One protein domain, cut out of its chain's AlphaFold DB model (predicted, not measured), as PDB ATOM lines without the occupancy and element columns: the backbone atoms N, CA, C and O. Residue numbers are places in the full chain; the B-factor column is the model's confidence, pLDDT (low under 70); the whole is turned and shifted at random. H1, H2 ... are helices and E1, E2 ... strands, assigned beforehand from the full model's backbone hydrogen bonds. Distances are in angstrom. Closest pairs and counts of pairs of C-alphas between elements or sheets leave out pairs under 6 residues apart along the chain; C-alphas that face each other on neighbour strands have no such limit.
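This is residues 2 to 154 of the 911 residues of an uncharacterized protein of Thanatephorus cucumeris (strain AG1-IB / isolate 7/3/14) (UniProt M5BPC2). This is an elongated domain with a loose group of short helices H1, H4, H5 and H6 toward one end, a small, twisted sheet of four strands toward the other, and the hairpin E4 and E5 reaching beyond that sheet. The two longest helices, H2 and H7, join these regions: they meet about perpendicular to each other, and each grazes the sheet with its later residues, while short H3 sits nearest the middle. The printed part has 153 residues with seven named helices and six named strands, in the order H1 H2 E1 E2 H3 H4 H5 H6 H7 E3 E4 E5 E6, a mixed class of helices and strands. The larger sheet runs E1 E2 E6 E3, and the smaller one E4 E5, both antiparallel. The whole is compact, with a radius of gyration of the C-alphas of 16.0 A, and the C-alphas span 51 by 30 by 25 A.

Begin at C-alpha 2, at (40.876, 51.909, -19.203), where H1 takes residues 2 to 6. From C-alpha 13 at (28.337, 42.374, -16.405), H2 runs through residues 13 to 28 over 23.2 A. Next come the strands E1, residues 37 to 39, and E2, residues 44 to 46. After them find three short helices, H3 at residues 49 to 53, H4 at residues 56 to 62 and H5 at residues 72 to 77. Residues 78 to 90 hold no named element, and then H6 takes residues 91 to 97. H7 follows at residues 102 to 117, 22.0 A long. Then read E3 at residues 121 to 123, E4 at 125 to 127 and E5 at 136 to 138. E6, residues 149 to 152, is 10.3 A long and ends at C-alpha 152 at (12.324, 39.378, -25.354).

Start at the sheet E1 E2 E6 E3, whose edge strands are E1 and E3. In the hairpin E1 and E2, look for N 38 and O 44, 2.9 A apart. Between the antiparallel E2 and E6, N 45 and O 150 are 2.8 A apart. Between the antiparallel E6 and E3, N 122 and O 151 are within hydrogen-bond range at 2.8 A. H2 only grazes this sheet with its residues 21 to 28, and H7 only grazes it with 112 to 116. H7 touches H2 with residues 111 to 115 alone, about perpendicular at 83 degrees; their closest C-alphas, of Ala 17 and Leu 111, are 6.2 A apart. H2 touches H4 with residues 16 to 23 alone, and the closest C-alphas, of Arg 16 and Val 62, are 5.1 A apart. H2 and H4 run opposite ways at a tilt of 36 degrees, only just steep. H3 and H7 are near each other, with 7 pairs of C-alphas within 10 A. Farther out, H5 is close to H4 but not clearly touching, with the closest C-alphas, of Ser 57 and Leu 76, 6.5 A apart. H5 and H6 are also close but not clearly touching, at 6.6 A between the closest C-alphas, of Leu 72 and Ile 93. H1 is close to H4 but not clearly touching, at 7.6 A between the closest C-alphas, of Ala 4 and Cys 60. At the other end, E3 runs on into E4 at 63 degrees, and in the hairpin E4 and E5, N 127 and O 136 are 2.7 A apart. In H1 to H7, every O i to N i+4 pair is within hydrogen-bond range.

The two C-alphas farthest apart, those of Thr 2 and Asp 131, are 54.1 A apart. The printed part has no cut, and its one long link is H5 to H6, with 13 residues. The mean pLDDT of the printed part is 81.3; look for values under 70 at residues 2 to 3, 66 to 69, 102, 128 to 136 and 139 to 146.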
ATOM      1  N   THR A   2      41.070  50.460 -19.372       60.41
ATOM      2  CA  THR A   2      40.876  51.909 -19.203       60.41
ATOM      3  C   THR A   2      40.468  52.618 -20.497       60.41
ATOM      4  O   THR A   2      39.531  53.413 -20.486       60.41
ATOM      5  N   SER A   3      41.052  52.234 -21.635       67.81
ATOM      6  CA  SER A   3      40.735  52.804 -22.955       67.81
ATOM      7  C   SER A   3      39.308  52.485 -23.424       67.81
ATOM      8  O   SER A   3      38.658  53.307 -24.059       67.81
ATOM      9  N   ALA A   4      38.778  51.312 -23.066       75.81
ATOM     10  CA  ALA A   4      37.387  50.957 -23.356       75.81
ATOM     11  C   ALA A   4      36.399  51.811 -22.538       75.81
ATOM     12  O   ALA A   4      35.400  52.279 -23.077       75.81
ATOM     13  N   GLN A   5      36.685  52.057 -21.252       80.69
ATOM     14  CA  GLN A   5      35.833  52.888 -20.384       80.69
ATOM     15  C   GLN A   5      35.811  54.354 -20.840       80.69
ATOM     16  O   GLN A   5      34.783  55.014 -20.727       80.69
ATOM     17  N   TYR A   6      36.895  54.842 -21.454       76.06
ATOM     18  CA  TYR A   6      36.910  56.143 -22.130       76.06
ATOM     19  C   TYR A   6      35.884  56.242 -23.278       76.06
ATOM     20  O   TYR A   6      35.344  57.314 -23.545       76.06
ATOM     21  N   LEU A   7      35.545  55.126 -23.928       79.38
ATOM     22  CA  LEU A   7      34.485  55.044 -24.943       79.38
ATOM     23  C   LEU A   7      33.088  54.767 -24.353       79.38
ATOM     24  O   LEU A   7      32.142  54.552 -25.106       79.38
ATOM     25  N   GLY A   8      32.949  54.779 -23.024       84.06
ATOM     26  CA  GLY A   8      31.684  54.533 -22.327       84.06
ATOM     27  C   GLY A   8      31.425  53.070 -21.965       84.06
ATOM     28  O   GLY A   8      30.302  52.742 -21.590       84.06
ATOM     29  N   TYR A   9      32.427  52.187 -22.072       89.50
ATOM     30  CA  TYR A   9      32.301  50.791 -21.642       89.50
ATOM     31  C   TYR A   9      31.936  50.679 -20.160       89.50
ATOM     32  O   TYR A   9      32.622  51.230 -19.301       89.50
ATOM     33  N   ILE A  10      30.905  49.889 -19.870       90.88
ATOM     34  CA  ILE A  10      30.425  49.621 -18.517       90.88
ATOM     35  C   ILE A  10      31.146  48.378 -17.964       90.88
ATOM     36  O   ILE A  10      31.098  47.310 -18.586       90.88
ATOM     37  N   PRO A  11      31.808  48.455 -16.797       87.25
ATOM     38  CA  PRO A  11      32.573  47.331 -16.258       87.25
ATOM     39  C   PRO A  11      31.678  46.177 -15.780       87.25
ATOM     40  O   PRO A  11      31.980  45.009 -16.056       87.25
ATOM     41  N   GLY A  12      30.561  46.486 -15.111       89.06
ATOM     42  CA  GLY A  12      29.649  45.490 -14.557       89.06
ATOM     43  C   GLY A  12      28.977  44.627 -15.630       89.06
ATOM     44  O   GLY A  12      28.433  45.129 -16.611       89.06
ATOM     45  N   SER A  13      28.994  43.301 -15.470       91.12
ATOM     46  CA  SER A  13      28.337  42.374 -16.405       91.12
ATOM     47  C   SER A  13      26.808  42.501 -16.399       91.12
ATOM     48  O   SER A  13      26.203  42.545 -17.468       91.12
ATOM     49  N   PHE A  14      26.179  42.622 -15.224       93.56
ATOM     50  CA  PHE A  14      24.731  42.834 -15.104       93.56
ATOM     51  C   PHE A  14      24.341  44.266 -15.450       93.56
ATOM     52  O   PHE A  14      23.304  44.460 -16.073       93.56
ATOM     53  N   ALA A  15      25.191  45.249 -15.141       93.25
ATOM     54  CA  ALA A  15      24.994  46.626 -15.589       93.25
ATOM     55  C   ALA A  15      24.958  46.714 -17.129       93.25
ATOM     56  O   ALA A  15      24.056  47.318 -17.706       93.25
ATOM     57  N   ARG A  16      25.860  46.007 -17.822       94.25
ATOM     58  CA  ARG A  16      25.825  45.882 -19.290       94.25
ATOM     59  C   ARG A  16      24.593  45.157 -19.810       94.25
ATOM     60  O   ARG A  16      24.015  45.584 -20.808       94.25
ATOM     61  N   ALA A  17      24.193  44.065 -19.162       94.62
ATOM     62  CA  ALA A  17      23.011  43.311 -19.568       94.62
ATOM     63  C   ALA A  17      21.741  44.148 -19.401       94.62
ATOM     64  O   ALA A  17      20.895  44.159 -20.295       94.62
ATOM     65  N   GLN A  18      21.657  44.923 -18.318       95.44
ATOM     66  CA  GLN A  18      20.620  45.921 -18.096       95.44
ATOM     67  C   GLN A  18      20.597  46.961 -19.214       95.44
ATOM     68  O   GLN A  18      19.546  47.163 -19.822       95.44
ATOM     69  N   THR A  19      21.738  47.575 -19.532       95.12
ATOM     70  CA  THR A  19      21.842  48.569 -20.611       95.12
ATOM     71  C   THR A  19      21.389  47.994 -21.952       95.12
ATOM     72  O   THR A  19      20.570  48.607 -22.637       95.12
ATOM     73  N   LEU A  20      21.844  46.787 -22.308       95.56
ATOM     74  CA  LEU A  20      21.434  46.121 -23.546       95.56
ATOM     75  C   LEU A  20      19.929  45.828 -23.561       95.56
ATOM     76  O   LEU A  20      19.249  46.141 -24.535       95.56
ATOM     77  N   HIS A  21      19.393  45.254 -22.485       95.44
ATOM     78  CA  HIS A  21      17.983  44.885 -22.386       95.44
ATOM     79  C   HIS A  21      17.052  46.100 -22.473       95.44
ATOM     80  O   HIS A  21      16.095  46.097 -23.249       95.44
ATOM     81  N   LEU A  22      17.351  47.165 -21.722       94.75
ATOM     82  CA  LEU A  22      16.588  48.415 -21.773       94.75
ATOM     83  C   LEU A  22      16.672  49.059 -23.160       94.75
ATOM     84  O   LEU A  22      15.661  49.542 -23.673       94.75
ATOM     85  N   HIS A  23      17.838  48.999 -23.808       93.62
ATOM     86  CA  HIS A  23      17.993  49.481 -25.174       93.62
ATOM     87  C   HIS A  23      17.115  48.702 -26.170       93.62
ATOM     88  O   HIS A  23      16.416  49.318 -26.980       93.62
ATOM     89  N   LEU A  24      17.078  47.367 -26.091       93.06
ATOM     90  CA  LEU A  24      16.223  46.545 -26.956       93.06
ATOM     91  C   LEU A  24      14.734  46.886 -26.775       93.06
ATOM     92  O   LEU A  24      14.022  47.049 -27.766       93.06
ATOM     93  N   ILE A  25      14.275  47.084 -25.536       92.00
ATOM     94  CA  ILE A  25      12.888  47.493 -25.251       92.00
ATOM     95  C   ILE A  25      12.601  48.900 -25.782       92.00
ATOM     96  O   ILE A  25      11.572  49.118 -26.418       92.00
ATOM     97  N   SER A  26      13.524  49.847 -25.596       91.25
ATOM     98  CA  SER A  26      13.373  51.206 -26.134       91.25
ATOM     99  C   SER A  26      13.293  51.224 -27.666       91.25
ATOM    100  O   SER A  26      12.554  52.017 -28.243       91.25
ATOM    101  N   THR A  27      13.992  50.297 -28.330       89.94
ATOM    102  CA  THR A  27      13.995  50.175 -29.794       89.94
ATOM    103  C   THR A  27      12.627  49.745 -30.323       89.94
ATOM    104  O   THR A  27      12.212  50.210 -31.381       89.94
ATOM    105  N   LEU A  28      11.899  48.908 -29.579       86.88
ATOM    106  CA  LEU A  28      10.540  48.482 -29.936       86.88
ATOM    107  C   LEU A  28       9.501  49.597 -29.792       86.88
ATOM    108  O   LEU A  28       8.464  49.542 -30.446       86.88
ATOM    109  N   ALA A  29       9.779  50.599 -28.955       82.25
ATOM    110  CA  ALA A  29       8.933  51.778 -28.787       82.25
ATOM    111  C   ALA A  29       9.215  52.880 -29.831       82.25
ATOM    112  O   ALA A  29       8.479  53.861 -29.897       82.25
ATOM    113  N   SER A  30      10.277  52.741 -30.634       81.94
ATOM    114  CA  SER A  30      10.643  53.707 -31.674       81.94
ATOM    115  C   SER A  30       9.725  53.599 -32.894       81.94
ATOM    116  O   SER A  30       9.433  52.500 -33.364       81.94
ATOM    117  N   GLU A  31       9.343  54.741 -33.470       70.06
ATOM    118  CA  GLU A  31       8.534  54.809 -34.700       70.06
ATOM    119  C   GLU A  31       9.247  54.184 -35.914       70.06
ATOM    120  O   GLU A  31       8.600  53.666 -36.822       70.06
ATOM    121  N   ASN A  32      10.586  54.190 -35.920       78.56
ATOM    122  CA  ASN A  32      11.413  53.657 -37.001       78.56
ATOM    123  C   ASN A  32      12.134  52.375 -36.565       78.56
ATOM    124  O   ASN A  32      13.274  52.416 -36.087       78.56
ATOM    125  N   LEU A  33      11.473  51.233 -36.762       80.38
ATOM    126  CA  LEU A  33      12.026  49.914 -36.456       80.38
ATOM    127  C   LEU A  33      13.200  49.556 -37.394       80.38
ATOM    128  O   LEU A  33      13.069  49.636 -38.618       80.38
ATOM    129  N   PRO A  34      14.360  49.147 -36.848       80.31
ATOM    130  CA  PRO A  34      15.490  48.665 -37.639       80.31
ATOM    131  C   PRO A  34      15.149  47.395 -38.431       80.31
ATOM    132  O   PRO A  34      14.380  46.558 -37.967       80.31
ATOM    133  N   ARG A  35      15.789  47.197 -39.595       77.19
ATOM    134  CA  ARG A  35      15.527  46.058 -40.508       77.19
ATOM    135  C   ARG A  35      15.664  44.677 -39.858       77.19
ATOM    136  O   ARG A  35      15.017  43.732 -40.291       77.19
ATOM    137  N   ASN A  36      16.506  44.570 -38.834       84.50
ATOM    138  CA  ASN A  36      16.789  43.316 -38.138       84.50
ATOM    139  C   ASN A  36      15.815  43.040 -36.970       84.50
ATOM    140  O   ASN A  36      15.992  42.052 -36.253       84.50
ATOM    141  N   VAL A  37      14.793  43.888 -36.780       84.06
ATOM    142  CA  VAL A  37      13.643  43.625 -35.904       84.06
ATOM    143  C   VAL A  37      12.538  42.994 -36.744       84.06
ATOM    144  O   VAL A  37      12.027  43.605 -37.677       84.06
ATOM    145  N   LEU A  38      12.191  41.746 -36.431       80.75
ATOM    146  CA  LEU A  38      11.366  40.904 -37.303       80.75
ATOM    147  C   LEU A  38       9.883  40.927 -36.916       80.75
ATOM    148  O   LEU A  38       9.021  40.783 -37.777       80.75
ATOM    149  N   SER A  39       9.576  41.118 -35.629       79.62
ATOM    150  CA  SER A  39       8.203  41.277 -35.134       79.62
ATOM    151  C   SER A  39       8.182  42.224 -33.936       79.62
ATOM    152  O   SER A  39       8.790  41.935 -32.904       79.62
ATOM    153  N   SER A  40       7.475  43.351 -34.067       78.69
ATOM    154  CA  SER A  40       7.250  44.310 -32.974       78.69
ATOM    155  C   SER A  40       6.162  43.851 -31.997       78.69
ATOM    156  O   SER A  40       6.194  44.237 -30.835       78.69
ATOM    157  N   GLU A  41       5.226  42.999 -32.427       78.50
ATOM    158  CA  GLU A  41       4.184  42.416 -31.565       78.50
ATOM    159  C   GLU A  41       4.753  41.288 -30.682       78.50
ATOM    160  O   GLU A  41       4.433  41.184 -29.490       78.50
ATOM    161  N   ASP A  42       5.645  40.473 -31.256       78.94
ATOM    162  CA  ASP A  42       6.256  39.315 -30.588       78.94
ATOM    163  C   ASP A  42       7.637  39.604 -29.989       78.94
ATOM    164  O   ASP A  42       8.236  38.700 -29.412       78.94
ATOM    165  N   TRP A  43       8.142  40.834 -30.129       89.19
ATOM    166  CA  TRP A  43       9.449  41.293 -29.633       89.19
ATOM    167  C   TRP A  43      10.626  40.428 -30.107       89.19
ATOM    168  O   TRP A  43      11.440  39.972 -29.300       89.19
ATOM    169  N   VAL A  44      10.702  40.183 -31.420       89.06
ATOM    170  CA  VAL A  44      11.703  39.289 -32.028       89.06
ATOM    171  C   VAL A  44      12.780  40.060 -32.788       89.06
ATOM    172  O   VAL A  44      12.486  40.846 -33.691       89.06
ATOM    173  N   PHE A  45      14.037  39.750 -32.473       91.25
ATOM    174  CA  PHE A  45      15.244  40.294 -33.087       91.25
ATOM    175  C   PHE A  45      16.035  39.192 -33.797       91.25
ATOM    176  O   PHE A  45      16.161  38.073 -33.296       91.25
ATOM    177  N   SER A  46      16.615  39.515 -34.954       90.19
ATOM    178  CA  SER A  46      17.644  38.682 -35.588       90.19
ATOM    179  C   SER A  46      18.991  38.857 -34.884       90.19
ATOM    180  O   SER A  46      19.327  39.966 -34.467       90.19
ATOM    181  N   LYS A  47      19.823  37.811 -34.854       87.94
ATOM    182  CA  LYS A  47      21.233  37.893 -34.433       87.94
ATOM    183  C   LYS A  47      22.001  39.002 -35.173       87.94
ATOM    184  O   LYS A  47      22.844  39.662 -34.575       87.94
ATOM    185  N   ALA A  48      21.662  39.270 -36.439       87.50
ATOM    186  CA  ALA A  48      22.265  40.347 -37.235       87.50
ATOM    187  C   ALA A  48      22.028  41.752 -36.645       87.50
ATOM    188  O   ALA A  48      22.782  42.685 -36.919       87.50
ATOM    189  N   TYR A  49      21.002  41.931 -35.803       91.25
ATOM    190  CA  TYR A  49      20.741  43.202 -35.127       91.25
ATOM    191  C   TYR A  49      21.965  43.694 -34.347       91.25
ATOM    192  O   TYR A  49      22.345  44.858 -34.468       91.25
ATOM    193  N   PHE A  50      22.606  42.793 -33.604       89.38
ATOM    194  CA  PHE A  50      23.689  43.123 -32.683       89.38
ATOM    195  C   PHE A  50      25.025  43.438 -33.367       89.38
ATOM    196  O   PHE A  50      25.928  43.950 -32.709       89.38
ATOM    197  N   TYR A  51      25.152  43.143 -34.663       85.50
ATOM    198  CA  TYR A  51      26.362  43.430 -35.437       85.50
ATOM    199  C   TYR A  51      26.189  44.628 -36.375       85.50
ATOM    200  O   TYR A  51      27.150  45.356 -36.591       85.50
ATOM    201  N   ASP A  52      24.969  44.876 -36.868       85.12
ATOM    202  CA  ASP A  52      24.748  45.883 -37.916       85.12
ATOM    203  C   ASP A  52      23.872  47.057 -37.461       85.12
ATOM    204  O   ASP A  52      24.108  48.212 -37.826       85.12
ATOM    205  N   SER A  53      22.809  46.768 -36.704       89.31
ATOM    206  CA  SER A  53      21.707  47.711 -36.450       89.31
ATOM    207  C   SER A  53      21.736  48.360 -35.069       89.31
ATOM    208  O   SER A  53      21.035  49.350 -34.863       89.31
ATOM    209  N   ILE A  54      22.517  47.823 -34.134       91.38
ATOM    210  CA  ILE A  54      22.686  48.410 -32.805       91.38
ATOM    211  C   ILE A  54      23.427  49.764 -32.904       91.38
ATOM    212  O   ILE A  54      24.334  49.904 -33.734       91.38
ATOM    213  N   PRO A  55      23.056  50.779 -32.099       91.88
ATOM    214  CA  PRO A  55      23.798  52.030 -32.024       91.88
ATOM    215  C   PRO A  55      25.223  51.830 -31.525       91.88
ATOM    216  O   PRO A  55      25.491  50.990 -30.660       91.88
ATOM    217  N   LEU A  56      26.131  52.644 -32.051       89.94
ATOM    218  CA  LEU A  56      27.554  52.593 -31.753       89.94
ATOM    219  C   LEU A  56      27.846  52.881 -30.274       89.94
ATOM    220  O   LEU A  56      28.689  52.215 -29.677       89.94
ATOM    221  N   SER A  57      27.105  53.812 -29.673       90.25
ATOM    222  CA  SER A  57      27.153  54.136 -28.240       90.25
ATOM    223  C   SER A  57      26.811  52.922 -27.371       90.25
ATOM    224  O   SER A  57      27.607  52.512 -26.524       90.25
ATOM    225  N   THR A  58      25.669  52.280 -27.635       91.81
ATOM    226  CA  THR A  58      25.237  51.068 -26.934       91.81
ATOM    227  C   THR A  58      26.257  49.951 -27.125       91.81
ATOM    228  O   THR A  58      26.637  49.309 -26.149       91.81
ATOM    229  N   TYR A  59      26.759  49.748 -28.346       91.31
ATOM    230  CA  TYR A  59      27.768  48.729 -28.637       91.31
ATOM    231  C   TYR A  59      29.052  48.936 -27.821       91.31
ATOM    232  O   TYR A  59      29.495  48.013 -27.139       91.31
ATOM    233  N   CYS A  60      29.603  50.156 -27.814       89.50
ATOM    234  CA  CYS A  60      30.802  50.496 -27.041       89.50
ATOM    235  C   CYS A  60      30.572  50.382 -25.526       89.50
ATOM    236  O   CYS A  60      31.487  50.007 -24.795       89.50
ATOM    237  N   SER A  61      29.349  50.645 -25.049       90.94
ATOM    238  CA  SER A  61      29.021  50.502 -23.627       90.94
ATOM    239  C   SER A  61      28.979  49.050 -23.146       90.94
ATOM    240  O   SER A  61      29.308  48.768 -21.994       90.94
ATOM    241  N   VAL A  62      28.602  48.108 -24.019       91.31
ATOM    242  CA  VAL A  62      28.367  46.706 -23.636       91.31
ATOM    243  C   VAL A  62      29.501  45.765 -24.052       91.31
ATOM    244  O   VAL A  62      29.747  44.751 -23.391       91.31
ATOM    245  N   ILE A  63      30.253  46.100 -25.099       89.19
ATOM    246  CA  ILE A  63      31.370  45.290 -25.590       89.19
ATOM    247  C   ILE A  63      32.684  46.017 -25.332       89.19
ATOM    248  O   ILE A  63      32.904  47.142 -25.770       89.19
ATOM    249  N   LYS A  64      33.589  45.336 -24.623       85.94
ATOM    250  CA  LYS A  64      34.942  45.835 -24.368       85.94
ATOM    251  C   LYS A  64      35.696  45.848 -25.693       85.94
ATOM    252  O   LYS A  64      35.965  44.775 -26.232       85.94
ATOM    253  N   LEU A  65      36.060  47.024 -26.189       81.75
ATOM    254  CA  LEU A  65      36.950  47.163 -27.342       81.75
ATOM    255  C   LEU A  65      38.410  46.997 -26.898       81.75
ATOM    256  O   LEU A  65      38.787  47.452 -25.817       81.75
ATOM    257  N   GLY A  66      39.211  46.302 -27.710       68.50
ATOM    258  CA  GLY A  66      40.645  46.108 -27.451       68.50
ATOM    259  C   GLY A  66      41.467  47.365 -27.738       68.50
ATOM    260  O   GLY A  66      42.406  47.664 -27.013       68.50
ATOM    261  N   HIS A  67      41.057  48.153 -28.735       69.06
ATOM    262  CA  HIS A  67      41.730  49.388 -29.115       69.06
ATOM    263  C   HIS A  67      40.731  50.544 -29.264       69.06
ATOM    264  O   HIS A  67      39.552  50.342 -29.559       69.06
ATOM    265  N   VAL A  68      41.216  51.777 -29.096       67.56
ATOM    266  CA  VAL A  68      40.452  52.998 -29.388       67.56
ATOM    267  C   VAL A  68      40.882  53.500 -30.760       67.56
ATOM    268  O   VAL A  68      42.021  53.928 -30.935       67.56
ATOM    269  N   GLY A  69      40.014  53.382 -31.765       68.00
ATOM    270  CA  GLY A  69      40.272  53.948 -33.092       68.00
ATOM    271  C   GLY A  69      40.269  55.480 -33.050       68.00
ATOM    272  O   GLY A  69      39.479  56.082 -32.321       68.00
ATOM    273  N   THR A  70      41.133  56.123 -33.836       72.38
ATOM    274  CA  THR A  70      41.148  57.589 -33.976       72.38
ATOM    275  C   THR A  70      39.802  58.087 -34.512       72.38
ATOM    276  O   THR A  70      39.282  57.517 -35.469       72.38
ATOM    277  N   GLY A  71      39.231  59.125 -33.896       76.81
ATOM    278  CA  GLY A  71      37.946  59.712 -34.302       76.81
ATOM    279  C   GLY A  71      36.690  58.992 -33.786       76.81
ATOM    280  O   GLY A  71      35.601  59.546 -33.891       76.81
ATOM    281  N   LEU A  72      36.799  57.805 -33.169       83.56
ATOM    282  CA  LEU A  72      35.630  57.107 -32.605       83.56
ATOM    283  C   LEU A  72      35.006  57.888 -31.440       83.56
ATOM    284  O   LEU A  72      33.788  58.004 -31.356       83.56
ATOM    285  N   ARG A  73      35.836  58.456 -30.557       84.06
ATOM    286  CA  ARG A  73      35.342  59.284 -29.452       84.06
ATOM    287  C   ARG A  73      34.688  60.572 -29.955       84.06
ATOM    288  O   ARG A  73      33.590  60.891 -29.525       84.06
ATOM    289  N   GLU A  74      35.323  61.253 -30.904       85.00
ATOM    290  CA  GLU A  74      34.787  62.471 -31.531       85.00
ATOM    291  C   GLU A  74      33.440  62.206 -32.217       85.00
ATOM    292  O   GLU A  74      32.535  63.032 -32.145       85.00
ATOM    293  N   LEU A  75      33.278  61.027 -32.830       85.62
ATOM    294  CA  LEU A  75      32.009  60.605 -33.415       85.62
ATOM    295  C   LEU A  75      30.936  60.366 -32.346       85.62
ATOM    296  O   LEU A  75      29.796  60.781 -32.538       85.62
ATOM    297  N   LEU A  76      31.281  59.722 -31.228       85.75
ATOM    298  CA  LEU A  76      30.350  59.513 -30.112       85.75
ATOM    299  C   LEU A  76      29.937  60.836 -29.449       85.75
ATOM    300  O   LEU A  76      28.777  60.976 -29.075       85.75
ATOM    301  N   ASP A  77      30.858  61.799 -29.363       84.50
ATOM    302  CA  ASP A  77      30.627  63.133 -28.793       84.50
ATOM    303  C   ASP A  77      29.922  64.102 -29.765       84.50
ATOM    304  O   ASP A  77      29.503  65.189 -29.365       84.50
ATOM    305  N   SER A  78      29.784  63.733 -31.043       87.38
ATOM    306  CA  SER A  78      29.113  64.559 -32.051       87.38
ATOM    307  C   SER A  78      27.597  64.651 -31.829       87.38
ATOM    308  O   SER A  78      26.970  63.754 -31.256       87.38
ATOM    309  N   GLU A  79      26.969  65.724 -32.322       79.88
ATOM    310  CA  GLU A  79      25.512  65.878 -32.257       79.88
ATOM    311  C   GLU A  79      24.807  64.727 -32.994       79.88
ATOM    312  O   GLU A  79      24.861  64.608 -34.216       79.88
ATOM    313  N   GLY A  80      24.131  63.857 -32.236       77.94
ATOM    314  CA  GLY A  80      23.462  62.667 -32.772       77.94
ATOM    315  C   GLY A  80      24.343  61.417 -32.868       77.94
ATOM    316  O   GLY A  80      23.832  60.369 -33.270       77.94
ATOM    317  N   GLY A  81      25.608  61.484 -32.435       79.94
ATOM    318  CA  GLY A  81      26.552  60.362 -32.384       79.94
ATOM    319  C   GLY A  81      26.010  59.134 -31.655       79.94
ATOM    320  O   GLY A  81      26.191  58.000 -32.098       79.94
ATOM    321  N   GLU A  82      25.227  59.357 -30.598       79.31
ATOM    322  CA  GLU A  82      24.581  58.298 -29.818       79.31
ATOM    323  C   GLU A  82      23.593  57.437 -30.617       79.31
ATOM    324  O   GLU A  82      23.288  56.320 -30.199       79.31
ATOM    325  N   ARG A  83      23.073  57.939 -31.746       83.94
ATOM    326  CA  ARG A  83      22.072  57.250 -32.577       83.94
ATOM    327  C   ARG A  83      22.663  56.591 -33.818       83.94
ATOM    328  O   ARG A  83      21.958  55.817 -34.462       83.94
ATOM    329  N   ILE A  84      23.923  56.885 -34.142       88.94
ATOM    330  CA  ILE A  84      24.609  56.318 -35.306       88.94
ATOM    331  C   ILE A  84      24.708  54.807 -35.120       88.94
ATOM    332  O   ILE A  84      25.229  54.326 -34.112       88.94
ATOM    333  N   ARG A  85      24.206  54.041 -36.090       89.56
ATOM    334  CA  ARG A  85      24.292  52.573 -36.067       89.56
ATOM    335  C   ARG A  85      25.626  52.088 -36.613       89.56
ATOM    336  O   ARG A  85      26.266  52.778 -37.401       89.56
ATOM    337  N   ILE A  86      26.020  50.865 -36.260       88.62
ATOM    338  CA  ILE A  86      27.301  50.292 -36.716       88.62
ATOM    339  C   ILE A  86      27.426  50.324 -38.243       88.62
ATOM    340  O   ILE A  86      28.456  50.748 -38.760       88.62
ATOM    341  N   HIS A  87      26.382  49.944 -38.983       86.88
ATOM    342  CA  HIS A  87      26.440  49.964 -40.449       86.88
ATOM    343  C   HIS A  87      26.517  51.379 -41.054       86.88
ATOM    344  O   HIS A  87      27.031  51.522 -42.166       86.88
ATOM    345  N   GLU A  88      26.039  52.400 -40.336       87.75
ATOM    346  CA  GLU A  88      26.031  53.817 -40.735       87.75
ATOM    347  C   GLU A  88      27.362  54.520 -40.407       87.75
ATOM    348  O   GLU A  88      27.629  55.605 -40.922       87.75
ATOM    349  N   ALA A  89      28.217  53.906 -39.580       86.31
ATOM    350  CA  ALA A  89      29.512  54.466 -39.217       86.31
ATOM    351  C   ALA A  89      30.494  54.503 -40.415       86.31
ATOM    352  O   ALA A  89      30.426  53.647 -41.308       86.31
ATOM    353  N   PRO A  90      31.450  55.456 -40.431       87.56
ATOM    354  CA  PRO A  90      32.509  55.520 -41.441       87.56
ATOM    355  C   PRO A  90      33.267  54.194 -41.596       87.56
ATOM    356  O   PRO A  90      33.475  53.472 -40.619       87.56
ATOM    357  N   ALA A  91      33.710  53.881 -42.820       82.25
ATOM    358  CA  ALA A  91      34.361  52.607 -43.140       82.25
ATOM    359  C   ALA A  91      35.550  52.295 -42.217       82.25
ATOM    360  O   ALA A  91      35.607  51.190 -41.683       82.25
ATOM    361  N   ASP A  92      36.395  53.290 -41.952       81.62
ATOM    362  CA  ASP A  92      37.585  53.166 -41.105       81.62
ATOM    363  C   ASP A  92      37.234  52.828 -39.647       81.62
ATOM    364  O   ASP A  92      37.935  52.077 -38.971       81.62
ATOM    365  N   ILE A  93      36.111  53.352 -39.144       83.25
ATOM    366  CA  ILE A  93      35.619  53.055 -37.795       83.25
ATOM    367  C   ILE A  93      35.019  51.646 -37.752       83.25
ATOM    368  O   ILE A  93      35.271  50.910 -36.802       83.25
ATOM    369  N   ARG A  94      34.287  51.224 -38.792       83.31
ATOM    370  CA  ARG A  94      33.716  49.866 -38.875       83.31
ATOM    371  C   ARG A  94      34.782  48.776 -38.943       83.31
ATOM    372  O   ARG A  94      34.625  47.749 -38.287       83.31
ATOM    373  N   THR A  95      35.860  48.990 -39.700       79.31
ATOM    374  CA  THR A  95      36.984  48.042 -39.762       79.31
ATOM    375  C   THR A  95      37.671  47.914 -38.407       79.31
ATOM    376  O   THR A  95      37.932  46.803 -37.959       79.31
ATOM    377  N   ASN A  96      37.875  49.039 -37.721       75.81
ATOM    378  CA  ASN A  96      38.498  49.104 -36.401       75.81
ATOM    379  C   ASN A  96      37.629  48.511 -35.278       75.81
ATOM    380  O   ASN A  96      38.131  47.860 -34.370       75.81
ATOM    381  N   LEU A  97      36.304  48.679 -35.342       77.38
ATOM    382  CA  LEU A  97      35.381  48.066 -34.377       77.38
ATOM    383  C   LEU A  97      35.451  46.537 -34.398       77.38
ATOM    384  O   LEU A  97      35.130  45.903 -33.393       77.38
ATOM    385  N   GLY A  98      35.811  45.944 -35.542       73.19
ATOM    386  CA  GLY A  98      35.884  44.496 -35.688       73.19
ATOM    387  C   GLY A  98      34.575  43.812 -35.292       73.19
ATOM    388  O   GLY A  98      34.613  42.736 -34.700       73.19
ATOM    389  N   ALA A  99      33.416  44.422 -35.581       71.31
ATOM    390  CA  ALA A  99      32.115  43.951 -35.092       71.31
ATOM    391  C   ALA A  99      31.787  42.508 -35.524       71.31
ATOM    392  O   ALA A  99      31.062  41.794 -34.832       71.31
ATOM    393  N   HIS A 100      32.375  42.056 -36.638       72.50
ATOM    394  CA  HIS A 100      32.265  40.685 -37.137       72.50
ATOM    395  C   HIS A 100      33.439  39.767 -36.751       72.50
ATOM    396  O   HIS A 100      33.418  38.594 -37.137       72.50
ATOM    397  N   SER A 101      34.433  40.263 -36.008       76.56
ATOM    398  CA  SER A 101      35.545  39.456 -35.489       76.56
ATOM    399  C   SER A 101      35.050  38.407 -34.490       76.56
ATOM    400  O   SER A 101      34.046  38.611 -33.798       76.56
ATOM    401  N   LEU A 102      35.760  37.282 -34.412       67.62
ATOM    402  CA  LEU A 102      35.428  36.173 -33.513       67.62
ATOM    403  C   LEU A 102      35.460  36.613 -32.040       67.62
ATOM    404  O   LEU A 102      34.502  36.374 -31.302       67.62
ATOM    405  N   GLY A 103      36.476  37.386 -31.640       72.44
ATOM    406  CA  GLY A 103      36.589  37.916 -30.279       72.44
ATOM    407  C   GLY A 103      35.411  38.808 -29.863       72.44
ATOM    408  O   GLY A 103      34.868  38.650 -28.766       72.44
ATOM    409  N   MET A 104      34.951  39.720 -30.733       79.56
ATOM    410  CA  MET A 104      33.788  40.566 -30.416       79.56
ATOM    411  C   MET A 104      32.485  39.760 -30.376       79.56
ATOM    412  O   MET A 104      31.642  39.994 -29.504       79.56
ATOM    413  N   LYS A 105      32.329  38.778 -31.274       80.94
ATOM    414  CA  LYS A 105      31.180  37.860 -31.281       80.94
ATOM    415  C   LYS A 105      31.096  37.049 -29.990       80.94
ATOM    416  O   LYS A 105      30.014  36.986 -29.414       80.94
ATOM    417  N   SER A 106      32.218  36.515 -29.505       78.88
ATOM    418  CA  SER A 106      32.294  35.781 -28.234       78.88
ATOM    419  C   SER A 106      31.927  36.666 -27.034       78.88
ATOM    420  O   SER A 106      31.110  36.283 -26.193       78.88
ATOM    421  N   ARG A 107      32.436  37.908 -26.977       84.25
ATOM    422  CA  ARG A 107      32.097  38.869 -25.904       84.25
ATOM    423  C   ARG A 107      30.609  39.223 -25.884       84.25
ATOM    424  O   ARG A 107      30.013  39.270 -24.809       84.25
ATOM    425  N   LEU A 108      30.009  39.445 -27.054       87.44
ATOM    426  CA  LEU A 108      28.568  39.663 -27.179       87.44
ATOM    427  C   LEU A 108      27.780  38.413 -26.773       87.44
ATOM    428  O   LEU A 108      26.793  38.530 -26.054       87.44
ATOM    429  N   PHE A 109      28.216  37.229 -27.209       86.12
ATOM    430  CA  PHE A 109      27.555  35.971 -26.878       86.12
ATOM    431  C   PHE A 109      27.494  35.761 -25.365       86.12
ATOM    432  O   PHE A 109      26.410  35.537 -24.848       86.12
ATOM    433  N   LYS A 110      28.597  35.984 -24.634       88.19
ATOM    434  CA  LYS A 110      28.615  35.935 -23.158       88.19
ATOM    435  C   LYS A 110      27.539  36.830 -22.521       88.19
ATOM    436  O   LYS A 110      26.938  36.451 -21.519       88.19
ATOM    437  N   LEU A 111      27.285  38.008 -23.096       90.94
ATOM    438  CA  LEU A 111      26.263  38.934 -22.606       90.94
ATOM    439  C   LEU A 111      24.838  38.482 -22.952       90.94
ATOM    440  O   LEU A 111      23.937  38.598 -22.122       90.94
ATOM    441  N   LEU A 112      24.633  37.954 -24.161       91.06
ATOM    442  CA  LEU A 112      23.355  37.373 -24.571       91.06
ATOM    443  C   LEU A 112      23.023  36.141 -23.726       91.06
ATOM    444  O   LEU A 112      21.889  36.025 -23.275       91.06
ATOM    445  N   SER A 113      24.005  35.285 -23.437       88.88
ATOM    446  CA  SER A 113      23.834  34.133 -22.554       88.88
ATOM    447  C   SER A 113      23.425  34.547 -21.155       88.88
ATOM    448  O   SER A 113      22.476  33.986 -20.627       88.88
ATOM    449  N   LEU A 114      24.012  35.613 -20.602       91.31
ATOM    450  CA  LEU A 114      23.580  36.142 -19.306       91.31
ATOM    451  C   LEU A 114      22.101  36.572 -19.309       91.31
ATOM    452  O   LEU A 114      21.383  36.346 -18.338       91.31
ATOM    453  N   LEU A 115      21.631  37.199 -20.392       92.06
ATOM    454  CA  LEU A 115      20.226  37.593 -20.539       92.06
ATOM    455  C   LEU A 115      19.291  36.394 -20.752       92.06
ATOM    456  O   LEU A 115      18.134  36.463 -20.338       92.06
ATOM    457  N   VAL A 116      19.774  35.322 -21.383       89.88
ATOM    458  CA  VAL A 116      19.043  34.053 -21.517       89.88
ATOM    459  C   VAL A 116      18.951  33.340 -20.167       89.88
ATOM    460  O   VAL A 116      17.856  32.951 -19.774       89.88
ATOM    461  N   ASP A 117      20.050  33.268 -19.416       87.56
ATOM    462  CA  ASP A 117      20.103  32.681 -18.071       87.56
ATOM    463  C   ASP A 117      19.185  33.425 -17.089       87.56
ATOM    464  O   ASP A 117      18.521  32.815 -16.255       87.56
ATOM    465  N   LEU A 118      19.097  34.756 -17.213       89.44
ATOM    466  CA  LEU A 118      18.143  35.584 -16.466       89.44
ATOM    467  C   LEU A 118      16.685  35.399 -16.909       89.44
ATOM    468  O   LEU A 118      15.786  35.917 -16.252       89.44
ATOM    469  N   GLY A 119      16.435  34.737 -18.039       88.12
ATOM    470  CA  GLY A 119      15.110  34.599 -18.638       88.12
ATOM    471  C   GLY A 119      14.588  35.865 -19.325       88.12
ATOM    472  O   GLY A 119      13.409  35.924 -19.662       88.12
ATOM    473  N   CYS A 120      15.429  36.880 -19.545       91.38
ATOM    474  CA  CYS A 120      15.066  38.114 -20.255       91.38
ATOM    475  C   CYS A 120      15.036  37.922 -21.781       91.38
ATOM    476  O   CYS A 120      14.249  38.567 -22.478       91.38
ATOM    477  N   LEU A 121      15.889  37.035 -22.304       91.12
ATOM    478  CA  LEU A 121      15.923  36.636 -23.711       91.12
ATOM    479  C   LEU A 121      15.588  35.153 -23.863       91.12
ATOM    480  O   LEU A 121      16.009  34.317 -23.073       91.12
ATOM    481  N   ILE A 122      14.853  34.825 -24.920       89.62
ATOM    482  CA  ILE A 122      14.457  33.460 -25.263       89.62
ATOM    483  C   ILE A 122      14.911  33.194 -26.704       89.62
ATOM    484  O   ILE A 122      14.403  33.853 -27.619       89.62
ATOM    485  N   PRO A 123      15.852  32.267 -26.947       88.06
ATOM    486  CA  PRO A 123      16.196  31.835 -28.300       88.06
ATOM    487  C   PRO A 123      14.979  31.198 -28.989       88.06
ATOM    488  O   PRO A 123      14.280  30.375 -28.396       88.06
ATOM    489  N   VAL A 124      14.700  31.583 -30.235       85.62
ATOM    490  CA  VAL A 124      13.524  31.110 -30.990       85.62
ATOM    491  C   VAL A 124      13.900  30.665 -32.398       85.62
ATOM    492  O   VAL A 124      14.863  31.154 -32.984       85.62
ATOM    493  N   LYS A 125      13.101  29.764 -32.981       82.06
ATOM    494  CA  LYS A 125      13.220  29.380 -34.396       82.06
ATOM    495  C   LYS A 125      12.049  29.918 -35.220       82.06
ATOM    496  O   LYS A 125      10.922  29.978 -34.711       82.06
ATOM    497  N   PRO A 126      12.289  30.303 -36.486       80.00
ATOM    498  CA  PRO A 126      11.222  30.672 -37.400       80.00
ATOM    499  C   PRO A 126      10.395  29.427 -37.738       80.00
ATOM    500  O   PRO A 126      10.932  28.374 -38.074       80.00
ATOM    501  N   ARG A 127       9.074  29.554 -37.655       74.50
ATOM    502  CA  ARG A 127       8.103  28.531 -38.029       74.50
ATOM    503  C   ARG A 127       7.343  29.031 -39.250       74.50
ATOM    504  O   ARG A 127       6.550  29.968 -39.166       74.50
ATOM    505  N   THR A 128       7.595  28.409 -40.394       59.94
ATOM    506  CA  THR A 128       6.849  28.657 -41.629       59.94
ATOM    507  C   THR A 128       5.463  28.040 -41.487       59.94
ATOM    508  O   THR A 128       5.288  26.829 -41.596       59.94
ATOM    509  N   THR A 129       4.465  28.863 -41.182       53.69
ATOM    510  CA  THR A 129       3.058  28.463 -41.254       53.69
ATOM    511  C   THR A 129       2.567  28.642 -42.683       53.69
ATOM    512  O   THR A 129       2.710  29.719 -43.253       53.69
ATOM    513  N   THR A 130       1.990  27.592 -43.259       52.94
ATOM    514  CA  THR A 130       1.589  27.506 -44.672       52.94
ATOM    515  C   THR A 130       0.444  28.434 -45.092       52.94
ATOM    516  O   THR A 130       0.194  28.518 -46.287       52.94
ATOM    517  N   ASP A 131      -0.214  29.154 -44.173       51.25
ATOM    518  CA  ASP A 131      -1.496  29.820 -44.474       51.25
ATOM    519  C   ASP A 131      -1.575  31.346 -44.311       51.25
ATOM    520  O   ASP A 131      -2.603  31.927 -44.639       51.25
ATOM    521  N   LEU A 132      -0.521  32.054 -43.905       49.88
ATOM    522  CA  LEU A 132      -0.494  33.526 -43.954       49.88
ATOM    523  C   LEU A 132       0.946  33.984 -44.197       49.88
ATOM    524  O   LEU A 132       1.875  33.345 -43.714       49.88
ATOM    525  N   GLN A 133       1.154  35.104 -44.898       51.91
ATOM    526  CA  GLN A 133       2.466  35.731 -45.174       51.91
ATOM    527  C   GLN A 133       3.231  36.212 -43.909       51.91
ATOM    528  O   GLN A 133       4.018  37.153 -43.973       51.91
ATOM    529  N   ARG A 134       2.998  35.607 -42.738       54.69
ATOM    530  CA  ARG A 134       3.604  35.954 -41.450       54.69
ATOM    531  C   ARG A 134       4.413  34.756 -40.951       54.69
ATOM    532  O   ARG A 134       3.858  33.696 -40.677       54.69
ATOM    533  N   THR A 135       5.728  34.917 -40.833       62.06
ATOM    534  CA  THR A 135       6.596  33.947 -40.155       62.06
ATOM    535  C   THR A 135       6.335  34.014 -38.653       62.06
ATOM    536  O   THR A 135       6.645  35.021 -38.019       62.06
ATOM    537  N   GLY A 136       5.753  32.959 -38.081       67.19
ATOM    538  CA  GLY A 136       5.646  32.817 -36.629       67.19
ATOM    539  C   GLY A 136       6.985  32.395 -36.023       67.19
ATOM    540  O   GLY A 136       7.818  31.808 -36.707       67.19
ATOM    541  N   TYR A 137       7.198  32.647 -34.733       74.00
ATOM    542  CA  TYR A 137       8.378  32.164 -34.008       74.00
ATOM    543  C   TYR A 137       7.924  31.236 -32.879       74.00
ATOM    544  O   TYR A 137       7.037  31.594 -32.103       74.00
ATOM    545  N   ALA A 138       8.502  30.042 -32.775       70.50
ATOM    546  CA  ALA A 138       8.152  29.079 -31.730       70.50
ATOM    547  C   ALA A 138       9.268  28.972 -30.682       70.50
ATOM    548  O   ALA A 138      10.450  29.049 -31.017       70.50
ATOM    549  N   ASN A 139       8.873  28.785 -29.417       68.00
ATOM    550  CA  ASN A 139       9.792  28.400 -28.349       68.00
ATOM    551  C   ASN A 139      10.063  26.901 -28.494       68.00
ATOM    552  O   ASN A 139       9.144  26.105 -28.307       68.00
ATOM    553  N   GLU A 140      11.291  26.505 -28.812       56.91
ATOM    554  CA  GLU A 140      11.706  25.106 -28.695       56.91
ATOM    555  C   GLU A 140      12.602  24.975 -27.464       56.91
ATOM    556  O   GLU A 140      13.686  25.538 -27.410       56.91
ATOM    557  N   ALA A 141      12.123  24.257 -26.451       48.12
ATOM    558  CA  ALA A 141      12.769  24.119 -25.146       48.12
ATOM    559  C   ALA A 141      13.878  23.040 -25.106       48.12
ATOM    560  O   ALA A 141      14.066  22.412 -24.069       48.12
ATOM    561  N   LYS A 142      14.558  22.747 -26.224       47.72
ATOM    562  CA  LYS A 142      15.530  21.638 -26.308       47.72
ATOM    563  C   LYS A 142      16.966  22.115 -26.524       47.72
ATOM    564  O   LYS A 142      17.195  23.121 -27.188       47.72
ATOM    565  N   GLU A 143      17.913  21.338 -26.001       42.00
ATOM    566  CA  GLU A 143      19.346  21.413 -26.309       42.00
ATOM    567  C   GLU A 143      19.573  21.443 -27.835       42.00
ATOM    568  O   GLU A 143      18.960  20.672 -28.576       42.00
ATOM    569  N   GLY A 144      20.418  22.367 -28.312       53.81
ATOM    570  CA  GLY A 144      20.762  22.505 -29.737       53.81
ATOM    571  C   GLY A 144      19.952  23.531 -30.550       53.81
ATOM    572  O   GLY A 144      19.923  23.453 -31.779       53.81
ATOM    573  N   VAL A 145      19.267  24.498 -29.924       61.28
ATOM    574  CA  VAL A 145      18.662  25.626 -30.663       61.28
ATOM    575  C   VAL A 145      19.754  26.558 -31.188       61.28
ATOM    576  O   VAL A 145      20.544  27.086 -30.414       61.28
ATOM    577  N   GLU A 146      19.772  26.803 -32.498       66.88
ATOM    578  CA  GLU A 146      20.651  27.801 -33.111       66.88
ATOM    579  C   GLU A 146      20.303  29.223 -32.631       66.88
ATOM    580  O   GLU A 146      19.157  29.667 -32.730       66.88
ATOM    581  N   TRP A 147      21.308  29.973 -32.167       80.31
ATOM    582  CA  TRP A 147      21.180  31.330 -31.608       80.31
ATOM    583  C   TRP A 147      21.044  32.406 -32.698       80.31
ATOM    584  O   TRP A 147      21.779  33.394 -32.730       80.31
ATOM    585  N   ASN A 148      20.123  32.183 -33.633       83.75
ATOM    586  CA  ASN A 148      19.917  33.031 -34.807       83.75
ATOM    587  C   ASN A 148      18.811  34.079 -34.605       83.75
ATOM    588  O   ASN A 148      18.852  35.141 -35.231       83.75
ATOM    589  N   TYR A 149      17.854  33.817 -33.710       87.75
ATOM    590  CA  TYR A 149      16.754  34.727 -33.399       87.75
ATOM    591  C   TYR A 149      16.460  34.731 -31.903       87.75
ATOM    592  O   TYR A 149      16.491  33.688 -31.248       87.75
ATOM    593  N   PHE A 150      16.127  35.905 -31.378       90.38
ATOM    594  CA  PHE A 150      15.874  36.113 -29.959       90.38
ATOM    595  C   PHE A 150      14.543  36.814 -29.756       90.38
ATOM    596  O   PHE A 150      14.245  37.800 -30.429       90.38
ATOM    597  N   ARG A 151      13.764  36.325 -28.798       91.31
ATOM    598  CA  ARG A 151      12.547  36.960 -28.306       91.31
ATOM    599  C   ARG A 151      12.803  37.575 -26.934       91.31
ATOM    600  O   ARG A 151      13.338  36.893 -26.065       91.31
ATOM    601  N   LEU A 152      12.367  38.812 -26.708       92.31
ATOM    602  CA  LEU A 152      12.324  39.378 -25.354       92.31
ATOM    603  C   LEU A 152      11.166  38.779 -24.552       92.31
ATOM    604  O   LEU A 152      10.029  38.695 -25.029       92.31
ATOM    605  N   ALA A 153      11.444  38.386 -23.314       90.75
ATOM    606  CA  ALA A 153      10.430  37.870 -22.413       90.75
ATOM    607  C   ALA A 153       9.499  38.991 -21.919       90.75
ATOM    608  O   ALA A 153       9.940  40.044 -21.465       90.75
ATOM    609  N   LYS A 154       8.186  38.739 -21.959       91.00
ATOM    610  CA  LYS A 154       7.156  39.639 -21.401       91.00
ATOM    611  C   LYS A 154       6.927  39.423 -19.898       91.00
ATOM    612  O   LYS A 154       6.144  40.135 -19.276       91.00
TER     613      LYS A 154